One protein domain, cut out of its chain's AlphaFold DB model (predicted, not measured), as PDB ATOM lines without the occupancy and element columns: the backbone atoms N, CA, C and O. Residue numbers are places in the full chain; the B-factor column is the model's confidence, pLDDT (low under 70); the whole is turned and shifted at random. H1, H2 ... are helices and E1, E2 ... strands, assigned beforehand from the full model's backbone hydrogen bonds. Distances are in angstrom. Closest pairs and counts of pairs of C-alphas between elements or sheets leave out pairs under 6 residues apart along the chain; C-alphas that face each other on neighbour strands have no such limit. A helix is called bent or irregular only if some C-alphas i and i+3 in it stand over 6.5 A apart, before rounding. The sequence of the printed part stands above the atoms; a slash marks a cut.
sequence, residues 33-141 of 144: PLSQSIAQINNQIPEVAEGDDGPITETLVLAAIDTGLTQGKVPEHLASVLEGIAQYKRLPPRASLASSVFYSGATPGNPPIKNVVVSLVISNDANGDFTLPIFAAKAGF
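What this domain is: This is residues 33 to 141 of the 144 residues of an uncharacterized protein of Planctomycetes bacterium K22_7 (UniProt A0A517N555). Picture a long, strongly twisted ribbon of three antiparallel strands with helices over one of its faces, two layers in which the sheet E1, E2, E3 makes one and the helices H1, H3 and H4 on one face of it make the other. H3 and H4 form a helical hairpin toward one end of the length, while the turn joining E1 to E2 lies at the other. The printed part has 109 residues, with H1, H2, H3, H4, E1, E2, E3 along the chain and sheet order E1, E2, E3; the class is mixed, helices and strands. It is compact, with a radius of gyration of the C-alphas of 15.1 A, yet elongated, spanning 49 by 26 by 24 A.

Where its parts are: Find C-alpha 95 at (28.971, 8.101, 43.633); from there E1, residues 95 to 104, runs 28.3 A. E2, residues 113 to 124, covers 32.5 A and bends by 53 degrees at residue 120. E3, residues 128 to 139, covers 29.9 A, bends by 65 degrees at residue 134 and ends at C-alpha 139, (8.118, 12.823, 28.029). Go back to C-alpha 34 at (22.752, -0.007, 43.654) for H1, residues 34 to 44, followed by H2, residues 46 to 50. H3, residues 58 to 70, measures 18.4 A, and H4, residues 76 to 88, 18.8 A. H4 is neither bent nor irregular, but only just: C-alphas 77 and 80 are 6.4 A apart.

How they stand to each other: Start with the sheet, a meander, each strand the antiparallel neighbour of the one before. Look at N 98 and O 119, 2.9 A apart, between E1 and E2, and at N 116 and O 137, 2.9 A, between E2 and E3. H3 is on the sheet at a height of 8.4 A, over E3, slantwise at 51 degrees on the local plane; the closest C-alphas are those of Ala 64 and Ile 134, 5.3 A apart. H3 and H4 touch at a shallow tilt of 29 degrees, opposite ways, closest at C-alphas 62 and 86, 6.0 A. H1 is on the sheet, closest to E1 at C-alphas 37 and 97, 6.7 A. H2 is on it too, only just over E3, with 3 of its C-alphas there. Every O i to N i+4 pair is within hydrogen-bond range in H1, H2 and H3; in H4, 7 of 9 are.

The domain as a whole: The two C-alphas farthest apart are those of Tyr 88 and Pro 108, 49.4 A. The printed part has no cut and no long link. Its mean pLDDT is 82.4; look for values under 70 at residues 46 to 54, 105 to 109, 111, 127 and 138 to 141.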
ATOM      1  N   PRO A  33      23.483   0.188  48.393       91.94
ATOM      2  CA  PRO A  33      23.136  -0.818  47.388       91.94
ATOM      3  C   PRO A  33      22.611  -0.176  46.100       91.94
ATOM      4  O   PRO A  33      21.735   0.688  46.149       91.94
ATOM      5  N   LEU A  34      23.108  -0.614  44.940       91.31
ATOM      6  CA  LEU A  34      22.752  -0.007  43.654       91.31
ATOM      7  C   LEU A  34      21.240  -0.082  43.394       91.31
ATOM      8  O   LEU A  34      20.626   0.900  42.981       91.31
ATOM      9  N   SER A  35      20.621  -1.214  43.728       92.06
ATOM     10  CA  SER A  35      19.171  -1.413  43.645       92.06
ATOM     11  C   SER A  35      18.375  -0.400  44.477       92.06
ATOM     12  O   SER A  35      17.325   0.065  44.034       92.06
ATOM     13  N   GLN A  36      18.881  -0.008  45.650       92.25
ATOM     14  CA  GLN A  36      18.242   0.988  46.507       92.25
ATOM     15  C   GLN A  36      18.306   2.384  45.880       92.25
ATOM     16  O   GLN A  36      17.289   3.073  45.845       92.25
ATOM     17  N   SER A  37      19.458   2.792  45.341       90.62
ATOM     18  CA  SER A  37      19.570   4.078  44.640       90.62
ATOM     19  C   SER A  37      18.726   4.124  43.366       90.62
ATOM     20  O   SER A  37      18.120   5.153  43.073       90.62
ATOM     21  N   ILE A  38      18.618   3.010  42.637       90.81
ATOM     22  CA  ILE A  38      17.730   2.899  41.472       90.81
ATOM     23  C   ILE A  38      16.262   3.049  41.888       90.81
ATOM     24  O   ILE A  38      15.513   3.802  41.269       90.81
ATOM     25  N   ALA A  39      15.846   2.378  42.963       89.50
ATOM     26  CA  ALA A  39      14.490   2.520  43.484       89.50
ATOM     27  C   ALA A  39      14.196   3.969  43.903       89.50
ATOM     28  O   ALA A  39      13.127   4.495  43.604       89.50
ATOM     29  N   GLN A  40      15.152   4.640  44.552       89.62
ATOM     30  CA  GLN A  40      15.018   6.049  44.925       89.62
ATOM     31  C   GLN A  40      14.827   6.950  43.704       89.62
ATOM     32  O   GLN A  40      13.908   7.766  43.717       89.62
ATOM     33  N   ILE A  41      15.635   6.799  42.649       87.69
ATOM     34  CA  ILE A  41      15.520   7.682  41.482       87.69
ATOM     35  C   ILE A  41      14.257   7.410  40.661       87.69
ATOM     36  O   ILE A  41      13.591   8.359  40.255       87.69
ATOM     37  N   ASN A  42      13.859   6.143  40.504       86.75
ATOM     38  CA  ASN A  42      12.595   5.791  39.852       86.75
ATOM     39  C   ASN A  42      11.387   6.353  40.624       86.75
ATOM     40  O   ASN A  42      10.419   6.792  40.013       86.75
ATOM     41  N   ASN A  43      11.450   6.400  41.960       85.94
ATOM     42  CA  ASN A  43      10.401   7.008  42.785       85.94
ATOM     43  C   ASN A  43      10.397   8.544  42.722       85.94
ATOM     44  O   ASN A  43       9.347   9.161  42.884       85.94
ATOM     45  N   GLN A  44      11.559   9.174  42.535       83.12
ATOM     46  CA  GLN A  44      11.671  10.631  42.417       83.12
ATOM     47  C   GLN A  44      11.225  11.150  41.049       83.12
ATOM     48  O   GLN A  44      10.889  12.328  40.933       83.12
ATOM     49  N   ILE A  45      11.232  10.294  40.023       79.00
ATOM     50  CA  ILE A  45      10.930  10.679  38.646       79.00
ATOM     51  C   ILE A  45       9.983   9.646  38.024       79.00
ATOM     52  O   ILE A  45      10.429   8.765  37.288       79.00
ATOM     53  N   PRO A  46       8.672   9.737  38.311       68.50
ATOM     54  CA  PRO A  46       7.677   8.800  37.793       68.50
ATOM     55  C   PRO A  46       7.705   8.680  36.266       68.50
ATOM     56  O   PRO A  46       7.507   7.600  35.723       68.50
ATOM     57  N   GLU A  47       8.047   9.760  35.561       67.12
ATOM     58  CA  GLU A  47       8.111   9.781  34.096       67.12
ATOM     59  C   GLU A  47       9.234   8.901  33.524       67.12
ATOM     60  O   GLU A  47       9.177   8.507  32.363       67.12
ATOM     61  N   VAL A  48      10.252   8.572  34.327       63.56
ATOM     62  CA  VAL A  48      11.273   7.580  33.958       63.56
ATOM     63  C   VAL A  48      10.691   6.168  34.006       63.56
ATOM     64  O   VAL A  48      11.085   5.330  33.208       63.56
ATOM     65  N   ALA A  49       9.733   5.900  34.896       59.31
ATOM     66  CA  ALA A  49       9.058   4.607  34.974       59.31
ATOM     67  C   ALA A  49       7.985   4.417  33.886       59.31
ATOM     68  O   ALA A  49       7.681   3.280  33.534       59.31
ATOM     69  N   GLU A  50       7.432   5.514  33.361       58.38
ATOM     70  CA  GLU A  50       6.342   5.522  32.372       58.38
ATOM     71  C   GLU A  50       6.806   5.695  30.911       58.38
ATOM     72  O   GLU A  50       5.982   5.632  30.001       58.38
ATOM     73  N   GLY A  51       8.101   5.925  30.664       60.81
ATOM     74  CA  GLY A  51       8.644   6.064  29.307       60.81
ATOM     75  C   GLY A  51       8.628   4.759  28.497       60.81
ATOM     76  O   GLY A  51       8.526   3.671  29.061       60.81
ATOM     77  N   ASP A  52       8.803   4.866  27.172       58.50
ATOM     78  CA  ASP A  52       8.815   3.718  26.238       58.50
ATOM     79  C   ASP A  52       9.853   2.637  26.605       58.50
ATOM     80  O   ASP A  52       9.661   1.457  26.317       58.50
ATOM     81  N   ASP A  53      10.936   3.036  27.275       64.31
ATOM     82  CA  ASP A  53      12.033   2.154  27.680       64.31
ATOM     83  C   ASP A  53      11.859   1.557  29.096       64.31
ATOM     84  O   ASP A  53      12.674   0.741  29.532       64.31
ATOM     85  N   GLY A  54      10.790   1.932  29.810       69.81
ATOM     86  CA  GLY A  54      10.494   1.472  31.167       69.81
ATOM     87  C   GLY A  54      11.414   2.051  32.258       69.81
ATOM     88  O   GLY A  54      12.273   2.891  31.987       69.81
ATOM     89  N   PRO A  55      11.240   1.617  33.524       82.06
ATOM     90  CA  PRO A  55      12.013   2.130  34.651       82.06
ATOM     91  C   PRO A  55      13.500   1.794  34.530       82.06
ATOM     92  O   PRO A  55      13.886   0.767  33.967       82.06
ATOM     93  N   ILE A  56      14.351   2.604  35.168       85.94
ATOM     94  CA  ILE A  56      15.784   2.306  35.234       85.94
ATOM     95  C   ILE A  56      15.980   1.002  35.997       85.94
ATOM     96  O   ILE A  56      15.421   0.800  37.077       85.94
ATOM     97  N   THR A  57      16.801   0.122  35.435       89.81
ATOM     98  CA  THR A  57      17.145  -1.175  36.013       89.81
ATOM     99  C   THR A  57      18.632  -1.253  36.317       89.81
ATOM    100  O   THR A  57      19.444  -0.524  35.748       89.81
ATOM    101  N   GLU A  58      19.007  -2.183  37.196       90.69
ATOM    102  CA  GLU A  58      20.414  -2.441  37.517       90.69
ATOM    103  C   GLU A  58      21.207  -2.815  36.261       90.69
ATOM    104  O   GLU A  58      22.311  -2.322  36.052       90.69
ATOM    105  N   THR A  59      20.603  -3.603  35.370       91.19
ATOM    106  CA  THR A  59      21.202  -4.007  34.096       91.19
ATOM    107  C   THR A  59      21.538  -2.814  33.205       91.19
ATOM    108  O   THR A  59      22.611  -2.800  32.610       91.19
ATOM    109  N   LEU A  60      20.668  -1.798  33.134       89.88
ATOM    110  CA  LEU A  60      20.932  -0.584  32.354       89.88
ATOM    111  C   LEU A  60      22.116   0.202  32.918       89.88
ATOM    112  O   LEU A  60      22.979   0.640  32.160       89.88
ATOM    113  N   VAL A  61      22.193   0.334  34.246       91.00
ATOM    114  CA  VAL A  61      23.329   0.999  34.900       91.00
ATOM    115  C   VAL A  61      24.630   0.256  34.605       91.00
ATOM    116  O   VAL A  61      25.611   0.872  34.195       91.00
ATOM    117  N   LEU A  62      24.640  -1.069  34.760       93.25
ATOM    118  CA  LEU A  62      25.824  -1.893  34.510       93.25
ATOM    119  C   LEU A  62      26.247  -1.870  33.034       93.25
ATOM    120  O   LEU A  62      27.437  -1.774  32.746       93.25
ATOM    121  N   ALA A  63      25.295  -1.888  32.100       91.38
ATOM    122  CA  ALA A  63      25.578  -1.774  30.671       91.38
ATOM    123  C   ALA A  63      26.161  -0.399  30.303       91.38
ATOM    124  O   ALA A  63      27.078  -0.313  29.484       91.38
ATOM    125  N   ALA A  64      25.671   0.677  30.927       90.38
ATOM    126  CA  ALA A  64      26.228   2.014  30.748       90.38
ATOM    127  C   ALA A  64      27.670   2.101  31.275       90.38
ATOM    128  O   ALA A  64      28.527   2.689  30.616       90.38
ATOM    129  N   ILE A  65      27.953   1.473  32.422       92.25
ATOM    130  CA  ILE A  65      29.306   1.369  32.986       92.25
ATOM    131  C   ILE A  65      30.242   0.626  32.030       92.25
ATOM    132  O   ILE A  65      31.291   1.160  31.676       92.25
ATOM    133  N   ASP A  66      29.845  -0.560  31.569       92.38
ATOM    134  CA  ASP A  66      30.634  -1.370  30.636       92.38
ATOM    135  C   ASP A  66      30.908  -0.620  29.322       92.38
ATOM    136  O   ASP A  66      32.040  -0.541  28.839       92.38
ATOM    137  N   THR A  67      29.889   0.060  28.793       90.56
ATOM    138  CA  THR A  67      30.023   0.924  27.614       90.56
ATOM    139  C   THR A  67      30.994   2.083  27.868       90.56
ATOM    140  O   THR A  67      31.810   2.414  27.009       90.56
ATOM    141  N   GLY A  68      30.937   2.712  29.044       86.94
ATOM    142  CA  GLY A  68      31.850   3.789  29.425       86.94
ATOM    143  C   GLY A  68      33.306   3.323  29.494       86.94
ATOM    144  O   GLY A  68      34.189   3.989  28.944       86.94
ATOM    145  N   LEU A  69      33.541   2.166  30.119       88.50
ATOM    146  CA  LEU A  69      34.861   1.548  30.255       88.50
ATOM    147  C   LEU A  69      35.440   1.145  28.891       88.50
ATOM    148  O   LEU A  69      36.584   1.472  28.582       88.50
ATOM    149  N   THR A  70      34.637   0.509  28.038       88.25
ATOM    150  CA  THR A  70      35.072   0.042  26.709       88.25
ATOM    151  C   THR A  70      35.313   1.178  25.715       88.25
ATOM    152  O   THR A  70      36.219   1.089  24.887       88.25
ATOM    153  N   GLN A  71      34.555   2.277  25.798       85.56
ATOM    154  CA  GLN A  71      34.736   3.438  24.918       85.56
ATOM    155  C   GLN A  71      35.955   4.304  25.275       85.56
ATOM    156  O   GLN A  71      36.223   5.276  24.565       85.56
ATOM    157  N   GLY A  72      36.678   4.004  26.362       71.81
ATOM    158  CA  GLY A  72      37.886   4.736  26.757       71.81
ATOM    159  C   GLY A  72      37.641   6.205  27.125       71.81
ATOM    160  O   GLY A  72      38.568   7.009  27.123       71.81
ATOM    161  N   LYS A  73      36.388   6.576  27.426       76.69
ATOM    162  CA  LYS A  73      36.004   7.936  27.852       76.69
ATOM    163  C   LYS A  73      36.124   8.137  29.363       76.69
ATOM    164  O   LYS A  73      35.875   9.235  29.857       76.69
ATOM    165  N   VAL A  74      36.471   7.078  30.092       84.31
ATOM    166  CA  VAL A  74      36.599   7.077  31.548       84.31
ATOM    167  C   VAL A  74      38.064   7.319  31.924       84.31
ATOM    168  O   VAL A  74      38.935   6.568  31.486       84.31
ATOM    169  N   PRO A  75      38.361   8.339  32.746       85.00
ATOM    170  CA  PRO A  75      39.684   8.517  33.332       85.00
ATOM    171  C   PRO A  75      40.131   7.279  34.118       85.00
ATOM    172  O   PRO A  75      39.350   6.713  34.878       85.00
ATOM    173  N   GLU A  76      41.406   6.909  34.020       83.25
ATOM    174  CA  GLU A  76      41.960   5.694  34.649       83.25
ATOM    175  C   GLU A  76      41.683   5.610  36.164       83.25
ATOM    176  O   GLU A  76      41.322   4.558  36.685       83.25
ATOM    177  N   HIS A  77      41.735   6.745  36.868       80.00
ATOM    178  CA  HIS A  77      41.433   6.822  38.302       80.00
ATOM    179  C   HIS A  77      39.956   6.568  38.660       80.00
ATOM    180  O   HIS A  77      39.654   6.303  39.819       80.00
ATOM    181  N   LEU A  78      39.040   6.672  37.692       87.31
ATOM    182  CA  LEU A  78      37.613   6.380  37.856       87.31
ATOM    183  C   LEU A  78      37.242   4.991  37.340       87.31
ATOM    184  O   LEU A  78      36.219   4.455  37.758       87.31
ATOM    185  N   ALA A  79      38.069   4.391  36.479       88.81
ATOM    186  CA  ALA A  79      37.838   3.047  35.964       88.81
ATOM    187  C   ALA A  79      37.723   2.027  37.108       88.81
ATOM    188  O   ALA A  79      36.750   1.283  37.162       88.81
ATOM    189  N   SER A  80      38.619   2.093  38.097       88.38
ATOM    190  CA  SER A  80      38.580   1.222  39.282       88.38
ATOM    191  C   SER A  80      37.314   1.400  40.130       88.38
ATOM    192  O   SER A  80      36.800   0.437  40.699       88.38
ATOM    193  N   VAL A  81      36.775   2.622  40.204       88.69
ATOM    194  CA  VAL A  81      35.518   2.904  40.911       88.69
ATOM    195  C   VAL A  81      34.341   2.293  40.157       88.69
ATOM    196  O   VAL A  81      33.497   1.644  40.767       88.69
ATOM    197  N   LEU A  82      34.297   2.463  38.834       90.62
ATOM    198  CA  LEU A  82      33.257   1.892  37.980       90.62
ATOM    199  C   LEU A  82      33.278   0.357  37.982       90.62
ATOM    200  O   LEU A  82      32.226  -0.266  38.115       90.62
ATOM    201  N   GLU A  83      34.462  -0.247  37.907       91.06
ATOM    202  CA  GLU A  83      34.652  -1.693  38.054       91.06
ATOM    203  C   GLU A  83      34.184  -2.179  39.429       91.06
ATOM    204  O   GLU A  83      33.459  -3.169  39.523       91.06
ATOM    205  N   GLY A  84      34.514  -1.443  40.496       89.50
ATOM    206  CA  GLY A  84      34.027  -1.733  41.842       89.50
ATOM    207  C   GLY A  84      32.500  -1.660  41.942       89.50
ATOM    208  O   GLY A  84      31.880  -2.551  42.522       89.50
ATOM    209  N   ILE A  85      31.865  -0.659  41.323       90.44
ATOM    210  CA  ILE A  85      30.398  -0.565  41.267       90.44
ATOM    211  C   ILE A  85      29.825  -1.782  40.533       90.44
ATOM    212  O   ILE A  85      28.856  -2.374  41.011       90.44
ATOM    213  N   ALA A  86      30.431  -2.197  39.417       90.88
ATOM    214  CA  ALA A  86      29.981  -3.355  38.652       90.88
ATOM    215  C   ALA A  86      30.137  -4.679  39.419       90.88
ATOM    216  O   ALA A  86      29.253  -5.535  39.372       90.88
ATOM    217  N   GLN A  87      31.233  -4.832  40.164       91.06
ATOM    218  CA  GLN A  87      31.536  -6.033  40.938       91.06
ATOM    219  C   GLN A  87      30.694  -6.136  42.213       91.06
ATOM    220  O   GLN A  87      30.099  -7.179  42.487       91.06
ATOM    221  N   TYR A  88      30.663  -5.069  43.012       89.81
ATOM    222  CA  TYR A  88      30.011  -5.070  44.319       89.81
ATOM    223  C   TYR A  88      28.532  -4.708  44.243       89.81
ATOM    224  O   TYR A  88      27.807  -4.992  45.193       89.81
ATOM    225  N   LYS A  89      28.071  -4.122  43.128       91.94
ATOM    226  CA  LYS A  89      26.687  -3.658  42.923       91.94
ATOM    227  C   LYS A  89      26.250  -2.650  43.983       91.94
ATOM    228  O   LYS A  89      25.123  -2.671  44.483       91.94
ATOM    229  N   ARG A  90      27.168  -1.763  44.355       92.25
ATOM    230  CA  ARG A  90      26.940  -0.699  45.333       92.25
ATOM    231  C   ARG A  90      27.571   0.596  44.851       92.25
ATOM    232  O   ARG A  90      28.551   0.568  44.115       92.25
ATOM    233  N   LEU A  91      26.999   1.715  45.272       90.69
ATOM    234  CA  LEU A  91      27.489   3.055  44.998       90.69
ATOM    235  C   LEU A  91      28.299   3.550  46.201       90.69
ATOM    236  O   LEU A  91      27.712   3.738  47.275       90.69
ATOM    237  N   PRO A  92      29.625   3.737  46.059       89.62
ATOM    238  CA  PRO A  92      30.447   4.291  47.130       89.62
ATOM    239  C   PRO A  92      29.977   5.707  47.499       89.62
ATOM    240  O   PRO A  92      29.311   6.347  46.689       89.62
ATOM    241  N   PRO A  93      30.355   6.252  48.670       85.19
ATOM    242  CA  PRO A  93      29.856   7.546  49.161       85.19
ATOM    243  C   PRO A  93      30.029   8.731  48.196       85.19
ATOM    244  O   PRO A  93      29.286   9.705  48.257       85.19
ATOM    245  N   ARG A  94      31.014   8.649  47.297       86.56
ATOM    246  CA  ARG A  94      31.300   9.661  46.270       86.56
ATOM    247  C   ARG A  94      30.535   9.462  44.960       86.56
ATOM    248  O   ARG A  94      30.707  10.261  44.047       86.56
ATOM    249  N   ALA A  95      29.739   8.406  44.830       90.56
ATOM    250  CA  ALA A  95      28.971   8.101  43.633       90.56
ATOM    251  C   ALA A  95      27.470   8.176  43.922       90.56
ATOM    252  O   ALA A  95      26.988   7.659  44.927       90.56
ATOM    253  N   SER A  96      26.712   8.787  43.018       92.19
ATOM    254  CA  SER A  96      25.256   8.874  43.125       92.19
ATOM    255  C   SER A  96      24.588   8.830  41.756       92.19
ATOM    256  O   SER A  96      25.202   9.127  40.733       92.19
ATOM    257  N   LEU A  97      23.316   8.436  41.731       91.12
ATOM    258  CA  LEU A  97      22.476   8.593  40.550       91.12
ATOM    259  C   LEU A  97      21.811   9.963  40.619       91.12
ATOM    260  O   LEU A  97      21.125  10.269  41.592       91.12
ATOM    261  N   ALA A  98      22.006  10.769  39.583       90.56
ATOM    262  CA  ALA A  98      21.412  12.090  39.466       90.56
ATOM    263  C   ALA A  98      20.563  12.174  38.204       90.56
ATOM    264  O   ALA A  98      20.828  11.499  37.205       90.56
ATOM    265  N   SER A  99      19.557  13.039  38.236       87.56
ATOM    266  CA  SER A  99      18.752  13.349  37.066       87.56
ATOM    267  C   SER A  99      18.889  14.802  36.661       87.56
ATOM    268  O   SER A  99      19.117  15.691  37.478       87.56
ATOM    269  N   SER A 100      18.733  15.034  35.368       85.19
ATOM    270  CA  SER A 100      18.655  16.357  34.777       85.19
ATOM    271  C   SER A 100      17.446  16.408  33.859       85.19
ATOM    272  O   SER A 100      17.152  15.452  33.138       85.19
ATOM    273  N   VAL A 101      16.719  17.521  33.910       83.62
ATOM    274  CA  VAL A 101      15.532  17.749  33.088       83.62
ATOM    275  C   VAL A 101      15.784  18.964  32.214       83.62
ATOM    276  O   VAL A 101      16.136  20.029  32.719       83.62
ATOM    277  N   PHE A 102      15.583  18.824  30.909       83.44
ATOM    278  CA  PHE A 102      15.671  19.938  29.970       83.44
ATOM    279  C   PHE A 102      14.563  19.876  28.924       83.44
ATOM    280  O   PHE A 102      14.051  18.813  28.576       83.44
ATOM    281  N   TYR A 103      14.201  21.041  28.400       83.06
ATOM    282  CA  TYR A 103      13.118  21.186  27.435       83.06
ATOM    283  C   TYR A 103      13.685  21.446  26.041       83.06
ATOM    284  O   TYR A 103      14.583  22.271  25.881       83.06
ATOM    285  N   SER A 104      13.165  20.752  25.030       79.81
ATOM    286  CA  SER A 104      13.555  20.939  23.628       79.81
ATOM    287  C   SER A 104      12.338  21.184  22.729       79.81
ATOM    288  O   SER A 104      11.210  20.851  23.085       79.81
ATOM    289  N   GLY A 105      12.554  21.795  21.558       69.62
ATOM    290  CA  GLY A 105      11.542  21.848  20.494       69.62
ATOM    291  C   GLY A 105      10.376  22.828  20.687       69.62
ATOM    292  O   GLY A 105       9.329  22.621  20.083       69.62
ATOM    293  N   ALA A 106      10.525  23.892  21.484       62.00
ATOM    294  CA  ALA A 106       9.487  24.918  21.627       62.00
ATOM    295  C   ALA A 106       9.345  25.757  20.337       62.00
ATOM    296  O   ALA A 106      10.021  26.770  20.162       62.00
ATOM    297  N   THR A 107       8.471  25.334  19.425       64.31
ATOM    298  CA  THR A 107       8.048  26.117  18.250       64.31
ATOM    299  C   THR A 107       6.584  26.537  18.391       64.31
ATOM    300  O   THR A 107       5.811  25.782  18.979       64.31
ATOM    301  N   PRO A 108       6.151  27.686  17.830       66.56
ATOM    302  CA  PRO A 108       4.738  28.067  17.839       66.56
ATOM    303  C   PRO A 108       3.852  26.928  17.307       66.56
ATOM    304  O   PRO A 108       4.055  26.464  16.188       66.56
ATOM    305  N   GLY A 109       2.902  26.457  18.122       68.44
ATOM    306  CA  GLY A 109       1.989  25.358  17.780       68.44
ATOM    307  C   GLY A 109       2.402  23.957  18.255       68.44
ATOM    308  O   GLY A 109       1.552  23.075  18.236       68.44
ATOM    309  N   ASN A 110       3.633  23.753  18.744       71.12
ATOM    310  CA  ASN A 110       4.067  22.485  19.344       71.12
ATOM    311  C   ASN A 110       4.502  22.701  20.803       71.12
ATOM    312  O   ASN A 110       5.357  23.558  21.057       71.12
ATOM    313  N   PRO A 111       3.954  21.947  21.773       69.50
ATOM    314  CA  PRO A 111       4.395  22.047  23.156       69.50
ATOM    315  C   PRO A 111       5.860  21.589  23.299       69.50
ATOM    316  O   PRO A 111       6.306  20.706  22.561       69.50
ATOM    317  N   PRO A 112       6.625  22.175  24.239       76.56
ATOM    318  CA  PRO A 112       8.006  21.771  24.486       76.56
ATOM    319  C   PRO A 112       8.073  20.302  24.914       76.56
ATOM    320  O   PRO A 112       7.258  19.842  25.707       76.56
ATOM    321  N   ILE A 113       9.078  19.573  24.438       76.69
ATOM    322  CA  ILE A 113       9.333  18.184  24.831       76.69
ATOM    323  C   ILE A 113      10.184  18.200  26.099       76.69
ATOM    324  O   ILE A 113      11.278  18.770  26.101       76.69
ATOM    325  N   LYS A 114       9.700  17.572  27.176       78.25
ATOM    326  CA  LYS A 114      10.464  17.387  28.415       78.25
ATOM    327  C   LYS A 114      11.386  16.182  28.230       78.25
ATOM    328  O   LYS A 114      10.925  15.071  27.991       78.25
ATOM    329  N   ASN A 115      12.689  16.392  28.342       80.75
ATOM    330  CA  ASN A 115      13.688  15.331  28.297       80.75
ATOM    331  C   ASN A 115      14.221  15.132  29.711       80.75
ATOM    332  O   ASN A 115      14.590  16.104  30.373       80.75
ATOM    333  N   VAL A 116      14.260  13.885  30.158       83.12
ATOM    334  CA  VAL A 116      14.830  13.488  31.442       83.12
ATOM    335  C   VAL A 116      16.042  12.621  31.161       83.12
ATOM    336  O   VAL A 116      15.927  11.601  30.490       83.12
ATOM    337  N   VAL A 117      17.201  13.009  31.684       86.81
ATOM    338  CA  VAL A 117      18.434  12.227  31.589       86.81
ATOM    339  C   VAL A 117      18.873  11.828  32.981       86.81
ATOM    340  O   VAL A 117      19.038  12.687  33.846       86.81
ATOM    341  N   VAL A 118      19.097  10.534  33.181       88.44
ATOM    342  CA  VAL A 118      19.668   9.987  34.410       88.44
ATOM    343  C   VAL A 118      21.110   9.586  34.156       88.44
ATOM    344  O   VAL A 118      21.429   8.928  33.164       88.44
ATOM    345  N   SER A 119      21.987  10.017  35.055       91.25
ATOM    346  CA  SER A 119      23.426   9.814  34.963       91.25
ATOM    347  C   SER A 119      23.998   9.305  36.280       91.25
ATOM    348  O   SER A 119      23.517   9.657  37.357       91.25
ATOM    349  N   LEU A 120      25.053   8.502  36.186       91.81
ATOM    350  CA  LEU A 120      25.921   8.173  37.307       91.81
ATOM    351  C   LEU A 120      26.916   9.318  37.477       91.81
ATOM    352  O   LEU A 120      27.695   9.605  36.568       91.81
ATOM    353  N   VAL A 121      26.880   9.964  38.634       92.56
ATOM    354  CA  VAL A 121      27.784  11.050  39.000       92.56
ATOM    355  C   VAL A 121      28.793  10.519  40.000       92.56
ATOM    356  O   VAL A 121      28.407   9.918  41.000       92.56
ATOM    357  N   ILE A 122      30.079  10.740  39.736       90.81
ATOM    358  CA  ILE A 122      31.172  10.437  40.658       90.81
ATOM    359  C   ILE A 122      31.870  11.747  40.998       90.81
ATOM    360  O   ILE A 122      32.545  12.335  40.149       90.81
ATOM    361  N   SER A 123      31.712  12.190  42.240       86.88
ATOM    362  CA  SER A 123      32.329  13.410  42.738       86.88
ATOM    363  C   SER A 123      33.790  13.181  43.084       86.88
ATOM    364  O   SER A 123      34.141  12.300  43.876       86.88
ATOM    365  N   ASN A 124      34.658  13.994  42.485       79.31
ATOM    366  CA  ASN A 124      36.078  14.020  42.789       79.31
ATOM    367  C   ASN A 124      36.481  15.429  43.231       79.31
ATOM    368  O   ASN A 124      36.523  16.356  42.422       79.31
ATOM    369  N   ASP A 125      36.838  15.561  44.511       70.44
ATOM    370  CA  ASP A 125      37.191  16.830  45.159       70.44
ATOM    371  C   ASP A 125      38.309  17.602  44.425       70.44
ATOM    372  O   ASP A 125      38.394  18.822  44.535       70.44
ATOM    373  N   ALA A 126      39.167  16.907  43.665       70.62
ATOM    374  CA  ALA A 126      40.293  17.509  42.950       70.62
ATOM    375  C   ALA A 126      40.013  17.847  41.473       70.62
ATOM    376  O   ALA A 126      40.632  18.765  40.938       70.62
ATOM    377  N   ASN A 127      39.111  17.115  40.807       69.12
ATOM    378  CA  ASN A 127      38.940  17.154  39.343       69.12
ATOM    379  C   ASN A 127      37.511  17.498  38.889       69.12
ATOM    380  O   ASN A 127      37.238  17.497  37.688       69.12
ATOM    381  N   GLY A 128      36.613  17.805  39.828       81.00
ATOM    382  CA  GLY A 128      35.197  18.027  39.549       81.00
ATOM    383  C   GLY A 128      34.413  16.725  39.389       81.00
ATOM    384  O   GLY A 128      34.946  15.621  39.532       81.00
ATOM    385  N   ASP A 129      33.121  16.865  39.112       88.12
ATOM    386  CA  ASP A 129      32.214  15.731  38.984       88.12
ATOM    387  C   ASP A 129      32.362  15.058  37.615       88.12
ATOM    388  O   ASP A 129      32.225  15.687  36.562       88.12
ATOM    389  N   PHE A 130      32.589  13.747  37.618       89.69
ATOM    390  CA  PHE A 130      32.479  12.934  36.414       89.69
ATOM    391  C   PHE A 130      31.040  12.455  36.251       89.69
ATOM    392  O   PHE A 130      30.448  11.937  37.193       89.69
ATOM    393  N   THR A 131      30.482  12.609  35.053       90.81
ATOM    394  CA  THR A 131      29.098  12.226  34.756       90.81
ATOM    395  C   THR A 131      29.063  11.218  33.617       90.81
ATOM    396  O   THR A 131      29.525  11.500  32.513       90.81
ATOM    397  N   LEU A 132      28.479  10.053  33.881       89.50
ATOM    398  CA  LEU A 132      28.243   9.001  32.903       89.50
ATOM    399  C   LEU A 132      26.735   8.897  32.628       89.50
ATOM    400  O   LEU A 132      25.991   8.509  33.532       89.50
ATOM    401  N   PRO A 133      26.257   9.229  31.416       87.88
ATOM    402  CA  PRO A 133      24.844   9.094  31.087       87.88
ATOM    403  C   PRO A 133      24.442   7.617  31.065       87.88
ATOM    404  O   PRO A 133      25.105   6.797  30.433       87.88
ATOM    405  N   ILE A 134      23.346   7.290  31.747       86.19
ATOM    406  CA  ILE A 134      22.803   5.927  31.824       86.19
ATOM    407  C   ILE A 134      21.585   5.799  30.923       86.19
ATOM    408  O   ILE A 134      21.435   4.824  30.195       86.19
ATOM    409  N   PHE A 135      20.693   6.781  31.011       80.56
ATOM    410  CA  PHE A 135      19.363   6.686  30.444       80.56
ATOM    411  C   PHE A 135      18.829   8.064  30.054       80.56
ATOM    412  O   PHE A 135      19.107   9.053  30.736       80.56
ATOM    413  N   ALA A 136      18.045   8.127  28.977       77.38
ATOM    414  CA  ALA A 136      17.391   9.342  28.515       77.38
ATOM    415  C   ALA A 136      15.954   9.037  28.071       77.38
ATOM    416  O   ALA A 136      15.754   8.415  27.034       77.38
ATOM    417  N   ALA A 137      14.966   9.527  28.820       72.38
ATOM    418  CA  ALA A 137      13.554   9.451  28.459       72.38
ATOM    419  C   ALA A 137      13.056  10.773  27.872       72.38
ATOM    420  O   ALA A 137      13.445  11.867  28.299       72.38
ATOM    421  N   LYS A 138      12.131  10.668  26.918       69.75
ATOM    422  CA  LYS A 138      11.377  11.802  26.385       69.75
ATOM    423  C   LYS A 138       9.937  11.695  26.862       69.75
ATOM    424  O   LYS A 138       9.216  10.803  26.439       69.75
ATOM    425  N   ALA A 139       9.518  12.634  27.697       63.44
ATOM    426  CA  ALA A 139       8.118  12.823  28.029       63.44
ATOM    427  C   ALA A 139       7.559  13.912  27.102       63.44
ATOM    428  O   ALA A 139       7.815  15.110  27.275       63.44
ATOM    429  N   GLY A 140       6.828  13.494  26.069       52.97
ATOM    430  CA  GLY A 140       6.000  14.421  25.309       52.97
ATOM    431  C   GLY A 140       4.872  14.923  26.207       52.97
ATOM    432  O   GLY A 140       4.208  14.120  26.857       52.97
ATOM    433  N   PHE A 141       4.626  16.234  26.250       51.41
ATOM    434  CA  PHE A 141       3.340  16.709  26.752       51.41
ATOM    435  C   PHE A 141       2.280  16.227  25.763       51.41
ATOM    436  O   PHE A 141       2.157  16.786  24.673       51.41
TER     437      PHE A 141